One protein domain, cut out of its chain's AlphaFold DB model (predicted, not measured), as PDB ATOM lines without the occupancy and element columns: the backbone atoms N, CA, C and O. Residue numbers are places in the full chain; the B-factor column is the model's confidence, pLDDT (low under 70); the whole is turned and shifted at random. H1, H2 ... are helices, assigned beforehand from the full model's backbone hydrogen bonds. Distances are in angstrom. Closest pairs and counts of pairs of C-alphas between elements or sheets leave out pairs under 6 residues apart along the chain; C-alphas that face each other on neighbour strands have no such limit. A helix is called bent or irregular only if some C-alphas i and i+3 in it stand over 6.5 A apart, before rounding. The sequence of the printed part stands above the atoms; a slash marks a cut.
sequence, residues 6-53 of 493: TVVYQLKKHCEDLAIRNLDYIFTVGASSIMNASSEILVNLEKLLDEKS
ATOM      1  N   THR A   6     -19.430 298.829 -22.414       84.75
ATOM      2  CA  THR A   6     -19.770 299.294 -21.061       84.75
ATOM      3  C   THR A   6     -21.263 299.600 -20.904       84.75
ATOM      4  O   THR A   6     -21.847 299.282 -19.874       84.75
ATOM      5  N   VAL A   7     -21.905 300.180 -21.924       88.62
ATOM      6  CA  VAL A   7     -23.347 300.495 -21.910       88.62
ATOM      7  C   VAL A   7     -24.176 299.214 -22.002       88.62
ATOM      8  O   VAL A   7     -25.157 299.075 -21.278       88.62
ATOM      9  N   VAL A   8     -23.753 298.254 -22.831       89.88
ATOM     10  CA  VAL A   8     -24.411 296.939 -22.940       89.88
ATOM     11  C   VAL A   8     -24.328 296.177 -21.612       89.88
ATOM     12  O   VAL A   8     -25.333 295.631 -21.161       89.88
ATOM     13  N   TYR A   9     -23.169 296.198 -20.945       90.75
ATOM     14  CA  TYR A   9     -22.990 295.589 -19.625       90.75
ATOM     15  C   TYR A   9     -23.867 296.249 -18.547       90.75
ATOM     16  O   TYR A   9     -24.562 295.549 -17.814       90.75
ATOM     17  N   GLN A  10     -23.889 297.587 -18.474       92.25
ATOM     18  CA  GLN A  10     -24.720 298.305 -17.496       92.25
ATOM     19  C   GLN A  10     -26.222 298.089 -17.741       92.25
ATOM     20  O   GLN A  10     -26.971 297.905 -16.785       92.25
ATOM     21  N   LEU A  11     -26.664 298.046 -19.006       92.88
ATOM     22  CA  LEU A  11     -28.053 297.729 -19.350       92.88
ATOM     23  C   LEU A  11     -28.416 296.292 -18.958       92.88
ATOM     24  O   LEU A  11     -29.453 296.090 -18.331       92.88
ATOM     25  N   LYS A  12     -27.553 295.309 -19.262       90.19
ATOM     26  CA  LYS A  12     -27.743 293.916 -18.831       90.19
ATOM     27  C   LYS A  12     -27.899 293.842 -17.308       90.19
ATOM     28  O   LYS A  12     -28.922 293.348 -16.839       90.19
ATOM     29  N   LYS A  13     -26.954 294.424 -16.561       91.00
ATOM     30  CA  LYS A  13     -26.984 294.451 -15.093       91.00
ATOM     31  C   LYS A  13     -28.247 295.125 -14.552       91.00
ATOM     32  O   LYS A  13     -28.822 294.637 -13.589       91.00
ATOM     33  N   HIS A  14     -28.704 296.220 -15.163       92.12
ATOM     34  CA  HIS A  14     -29.937 296.898 -14.758       92.12
ATOM     35  C   HIS A  14     -31.186 296.032 -14.981       92.12
ATOM     36  O   HIS A  14     -32.045 295.967 -14.103       92.12
ATOM     37  N   CYS A  15     -31.275 295.332 -16.116       91.31
ATOM     38  CA  CYS A  15     -32.365 294.394 -16.393       91.31
ATOM     39  C   CYS A  15     -32.356 293.191 -15.436       91.31
ATOM     40  O   CYS A  15     -33.420 292.769 -14.992       91.31
ATOM     41  N   GLU A  16     -31.176 292.671 -15.086       91.19
ATOM     42  CA  GLU A  16     -31.011 291.612 -14.080       91.19
ATOM     43  C   GLU A  16     -31.482 292.093 -12.696       91.19
ATOM     44  O   GLU A  16     -32.366 291.482 -12.102       91.19
ATOM     45  N   ASP A  17     -30.987 293.240 -12.221       90.19
ATOM     46  CA  ASP A  17     -31.374 293.822 -10.925       90.19
ATOM     47  C   ASP A  17     -32.883 294.147 -10.853       90.19
ATOM     48  O   ASP A  17     -33.505 293.995  -9.800       90.19
ATOM     49  N   LEU A  18     -33.491 294.564 -11.972       91.25
ATOM     50  CA  LEU A  18     -34.934 294.793 -12.088       91.25
ATOM     51  C   LEU A  18     -35.729 293.480 -12.063       91.25
ATOM     52  O   LEU A  18     -36.777 293.425 -11.416       91.25
ATOM     53  N   ALA A  19     -35.242 292.431 -12.733       89.75
ATOM     54  CA  ALA A  19     -35.877 291.119 -12.737       89.75
ATOM     55  C   ALA A  19     -35.872 290.498 -11.333       89.75
ATOM     56  O   ALA A  19     -36.945 290.154 -10.844       89.75
ATOM     57  N   ILE A  20     -34.712 290.441 -10.656       91.38
ATOM     58  CA  ILE A  20     -34.577 289.840  -9.314       91.38
ATOM     59  C   ILE A  20     -35.551 290.479  -8.308       91.38
ATOM     60  O   ILE A  20     -36.254 289.766  -7.594       91.38
ATOM     61  N   ARG A  21     -35.678 291.815  -8.299       89.62
ATOM     62  CA  ARG A  21     -36.615 292.543  -7.412       89.62
ATOM     63  C   ARG A  21     -38.099 292.275  -7.689       89.62
ATOM     64  O   ARG A  21     -38.927 292.588  -6.841       89.62
ATOM     65  N   ASN A  22     -38.441 291.756  -8.867       90.94
ATOM     66  CA  ASN A  22     -39.818 291.511  -9.302       90.94
ATOM     67  C   ASN A  22     -40.094 290.023  -9.574       90.94
ATOM     68  O   ASN A  22     -41.113 289.704 -10.189       90.94
ATOM     69  N   LEU A  23     -39.225 289.099  -9.135       88.75
ATOM     70  CA  LEU A  23     -39.368 287.678  -9.463       88.75
ATOM     71  C   LEU A  23     -40.721 287.109  -9.044       88.75
ATOM     72  O   LEU A  23     -41.344 286.438  -9.856       88.75
ATOM     73  N   ASP A  24     -41.232 287.442  -7.861       87.81
ATOM     74  CA  ASP A  24     -42.538 286.953  -7.392       87.81
ATOM     75  C   ASP A  24     -43.688 287.369  -8.340       87.81
ATOM     76  O   ASP A  24     -44.626 286.605  -8.585       87.81
ATOM     77  N   TYR A  25     -43.588 288.552  -8.960       90.31
ATOM     78  CA  TYR A  25     -44.515 289.023  -9.995       90.31
ATOM     79  C   TYR A  25     -44.307 288.296 -11.336       90.31
ATOM     80  O   TYR A  25     -45.271 287.922 -12.005       90.31
ATOM     81  N   ILE A  26     -43.056 288.029 -11.722       89.75
ATOM     82  CA  ILE A  26     -42.728 287.289 -12.953       89.75
ATOM     83  C   ILE A  26     -43.147 285.811 -12.831       89.75
ATOM     84  O   ILE A  26     -43.669 285.252 -13.792       89.75
ATOM     85  N   PHE A  27     -43.020 285.190 -11.655       87.25
ATOM     86  CA  PHE A  27     -43.527 283.843 -11.373       87.25
ATOM     87  C   PHE A  27     -45.062 283.788 -11.370       87.25
ATOM     88  O   PHE A  27     -45.626 282.839 -11.908       87.25
ATOM     89  N   THR A  28     -45.754 284.792 -10.821       89.25
ATOM     90  CA  THR A  28     -47.232 284.790 -10.757       89.25
ATOM     91  C   THR A  28     -47.917 285.165 -12.074       89.25
ATOM     92  O   THR A  28     -48.961 284.594 -12.387       89.25
ATOM     93  N   VAL A  29     -47.348 286.077 -12.869       91.56
ATOM     94  CA  VAL A  29     -47.935 286.529 -14.152       91.56
ATOM     95  C   VAL A  29     -47.320 285.819 -15.367       91.56
ATOM     96  O   VAL A  29     -47.971 285.673 -16.400       91.56
ATOM     97  N   GLY A  30     -46.072 285.359 -15.255       86.12
ATOM     98  CA  GLY A  30     -45.248 284.863 -16.362       86.12
ATOM     99  C   GLY A  30     -44.699 283.445 -16.179       86.12
ATOM    100  O   GLY A  30     -43.691 283.123 -16.806       86.12
ATOM    101  N   ALA A  31     -45.336 282.587 -15.370       84.38
ATOM    102  CA  ALA A  31     -44.897 281.206 -15.112       84.38
ATOM    103  C   ALA A  31     -44.504 280.427 -16.388       84.38
ATOM    104  O   ALA A  31     -43.465 279.766 -16.427       84.38
ATOM    105  N   SER A  32     -45.290 280.557 -17.463       85.88
ATOM    106  CA  SER A  32     -45.024 279.919 -18.761       85.88
ATOM    107  C   SER A  32     -43.739 280.408 -19.440       85.88
ATOM    108  O   SER A  32     -43.146 279.669 -20.218       85.88
ATOM    109  N   SER A  33     -43.284 281.632 -19.163       86.19
ATOM    110  CA  SER A  33     -42.011 282.160 -19.673       86.19
ATOM    111  C   SER A  33     -40.818 281.559 -18.930       86.19
ATOM    112  O   SER A  33     -39.789 281.300 -19.546       86.19
ATOM    113  N   ILE A  34     -40.965 281.291 -17.628       85.94
ATOM    114  CA  ILE A  34     -39.926 280.661 -16.797       85.94
ATOM    115  C   ILE A  34     -39.808 279.169 -17.134       85.94
ATOM    116  O   ILE A  34     -38.705 278.666 -17.311       85.94
ATOM    117  N   MET A  35     -40.939 278.478 -17.323       86.75
ATOM    118  CA  MET A  35     -40.977 277.068 -17.743       86.75
ATOM    119  C   MET A  35     -40.308 276.822 -19.110       86.75
ATOM    120  O   MET A  35     -39.820 275.726 -19.362       86.75
ATOM    121  N   ASN A  36     -40.270 277.839 -19.978       90.44
ATOM    122  CA  ASN A  36     -39.620 277.795 -21.292       90.44
ATOM    123  C   ASN A  36     -38.237 278.489 -21.318       90.44
ATOM    124  O   ASN A  36     -37.656 278.646 -22.394       90.44
ATOM    125  N   ALA A  37     -37.704 278.928 -20.172       90.38
ATOM    126  CA  ALA A  37     -36.365 279.508 -20.092       90.38
ATOM    127  C   ALA A  37     -35.281 278.425 -20.250       90.38
ATOM    128  O   ALA A  37     -35.484 277.260 -19.906       90.38
ATOM    129  N   SER A  38     -34.100 278.798 -20.753       93.62
ATOM    130  CA  SER A  38     -32.973 277.862 -20.806       93.62
ATOM    131  C   SER A  38     -32.409 277.606 -19.405       93.62
ATOM    132  O   SER A  38     -32.385 278.500 -18.558       93.62
ATOM    133  N   SER A  39     -31.890 276.395 -19.177       91.00
ATOM    134  CA  SER A  39     -31.251 276.023 -17.904       91.00
ATOM    135  C   SER A  39     -30.130 276.998 -17.506       91.00
ATOM    136  O   SER A  39     -30.037 277.400 -16.354       91.00
ATOM    137  N   GLU A  40     -29.349 277.490 -18.475       93.25
ATOM    138  CA  GLU A  40     -28.325 278.519 -18.245       93.25
ATOM    139  C   GLU A  40     -28.906 279.829 -17.680       93.25
ATOM    140  O   GLU A  40     -28.304 280.431 -16.791       93.25
ATOM    141  N   ILE A  41     -30.076 280.279 -18.148       90.25
ATOM    142  CA  ILE A  41     -30.736 281.475 -17.603       90.25
ATOM    143  C   ILE A  41     -31.220 281.208 -16.174       90.25
ATOM    144  O   ILE A  41     -31.047 282.068 -15.313       90.25
ATOM    145  N   LEU A  42     -31.769 280.019 -15.904       90.12
ATOM    146  CA  LEU A  42     -32.243 279.635 -14.572       90.12
ATOM    147  C   LEU A  42     -31.093 279.535 -13.554       90.12
ATOM    148  O   LEU A  42     -31.205 280.111 -12.479       90.12
ATOM    149  N   VAL A  43     -29.961 278.922 -13.914       91.69
ATOM    150  CA  VAL A  43     -28.762 278.824 -13.053       91.69
ATOM    151  C   VAL A  43     -28.122 280.198 -12.802       91.69
ATOM    152  O   VAL A  43     -27.662 280.485 -11.699       91.69
ATOM    153  N   ASN A  44     -28.110 281.095 -13.797       90.75
ATOM    154  CA  ASN A  44     -27.652 282.473 -13.577       90.75
ATOM    155  C   ASN A  44     -28.614 283.262 -12.665       90.75
ATOM    156  O   ASN A  44     -28.159 284.076 -11.865       90.75
ATOM    157  N   LEU A  45     -29.924 283.015 -12.762       89.69
ATOM    158  CA  LEU A  45     -30.959 283.633 -11.926       89.69
ATOM    159  C   LEU A  45     -30.907 283.121 -10.477       89.69
ATOM    160  O   LEU A  45     -31.011 283.929  -9.559       89.69
ATOM    161  N   GLU A  46     -30.677 281.823 -10.276       88.81
ATOM    162  CA  GLU A  46     -30.401 281.189  -8.978       88.81
ATOM    163  C   GLU A  46     -29.161 281.812  -8.321       88.81
ATOM    164  O   GLU A  46     -29.248 282.373  -7.234       88.81
ATOM    165  N   LYS A  47     -28.033 281.872  -9.039       91.00
ATOM    166  CA  LYS A  47     -26.811 282.520  -8.540       91.00
ATOM    167  C   LYS A  47     -27.011 284.004  -8.184       91.00
ATOM    168  O   LYS A  47     -26.429 284.490  -7.214       91.00
ATOM    169  N   LEU A  48     -27.806 284.738  -8.967       89.94
ATOM    170  CA  LEU A  48     -28.144 286.136  -8.677       89.94
ATOM    171  C   LEU A  48     -29.089 286.266  -7.473       89.94
ATOM    172  O   LEU A  48     -28.947 287.220  -6.710       89.94
ATOM    173  N   LEU A  49     -30.018 285.327  -7.269       87.94
ATOM    174  CA  LEU A  49     -30.821 285.237  -6.046       87.94
ATOM    175  C   LEU A  49     -29.932 284.991  -4.823       87.94
ATOM    176  O   LEU A  49     -30.085 285.699  -3.832       87.94
ATOM    177  N   ASP A  50     -28.979 284.062  -4.907       86.75
ATOM    178  CA  ASP A  50     -28.053 283.739  -3.817       86.75
ATOM    179  C   ASP A  50     -27.194 284.949  -3.423       86.75
ATOM    180  O   ASP A  50     -27.145 285.318  -2.246       86.75
ATOM    181  N   GLU A  51     -26.577 285.624  -4.402       89.12
ATOM    182  CA  GLU A  51     -25.778 286.843  -4.187       89.12
ATOM    183  C   GLU A  51     -26.618 287.955  -3.528       89.12
ATOM    184  O   GLU A  51     -26.174 288.624  -2.590       89.12
ATOM    185  N   LYS A  52     -27.872 288.112  -3.972       85.44
ATOM    186  CA  LYS A  52     -28.820 289.125  -3.478       85.44
ATOM    187  C   LYS A  52     -29.614 288.677  -2.246       85.44
ATOM    188  O   LYS A  52     -30.345 289.482  -1.680       85.44
ATOM    189  N   SER A  53     -29.466 287.441  -1.770       82.44
ATOM    190  CA  SER A  53     -30.227 286.903  -0.625       82.44
ATOM    191  C   SER A  53     -29.940 287.636   0.692       82.44
ATOM    192  O   SER A  53     -30.767 287.647   1.607       82.44
TER     193      SER A  53
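What this domain is: This is residues 6 to 53 of the 493 residues of the protein "Ankyrin repeat family protein / regulator of chromosome condensation (RCC1) family protein" of Zea mays (UniProt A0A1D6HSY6). An open hook of three helices: H1 is a straight arm whose residues 6 to 15 stick out, the irregular H2 makes the turn beyond its end, and H3 folds back toward that end. The 48 printed residues hold three named helices, in the order H1, H2, H3, and no named strand; the class is all helix. It is only just compact, close to loose, with a radius of gyration of the C-alphas of 11.2 A, and elongated, spanning 32 by 20 by 19 A.

Where its parts are: H1, residues 6 to 21, begins at C-alpha 6 (-19.770, 299.294, -21.061) and is 22.7 A long. H2, residues 23 to 35, is 13.6 A long and irregular, C-alphas 29 and 32 being 8.6 A apart. H3, residues 39 to 52, is 19.6 A long and ends at C-alpha 52 (-28.820, 289.125, -3.478).

How they stand to each other: H1 and H2 are close but not clearly touching, closest at the C-alphas of Ala 19 and Ile 26, 7.9 A, and about perpendicular at 74 degrees. H2 and H3 are near each other. Residue 20 of H1 and residues 45 to 49 of H3 only just touch, with 3 pairs of C-alphas within 8 A, the closest Ile 20 and Leu 49 at 6.8 A; the helices are about perpendicular at 77 degrees. Every O i to N i+4 pair is within hydrogen-bond range in H1 and H3, and 7 of 9 in H2.

The domain as a whole: The C-alphas farthest apart, of Thr 6 and Thr 28, are 32.7 A apart. The printed part has no cut, both links are tight, and no printed residue is under 70 in pLDDT.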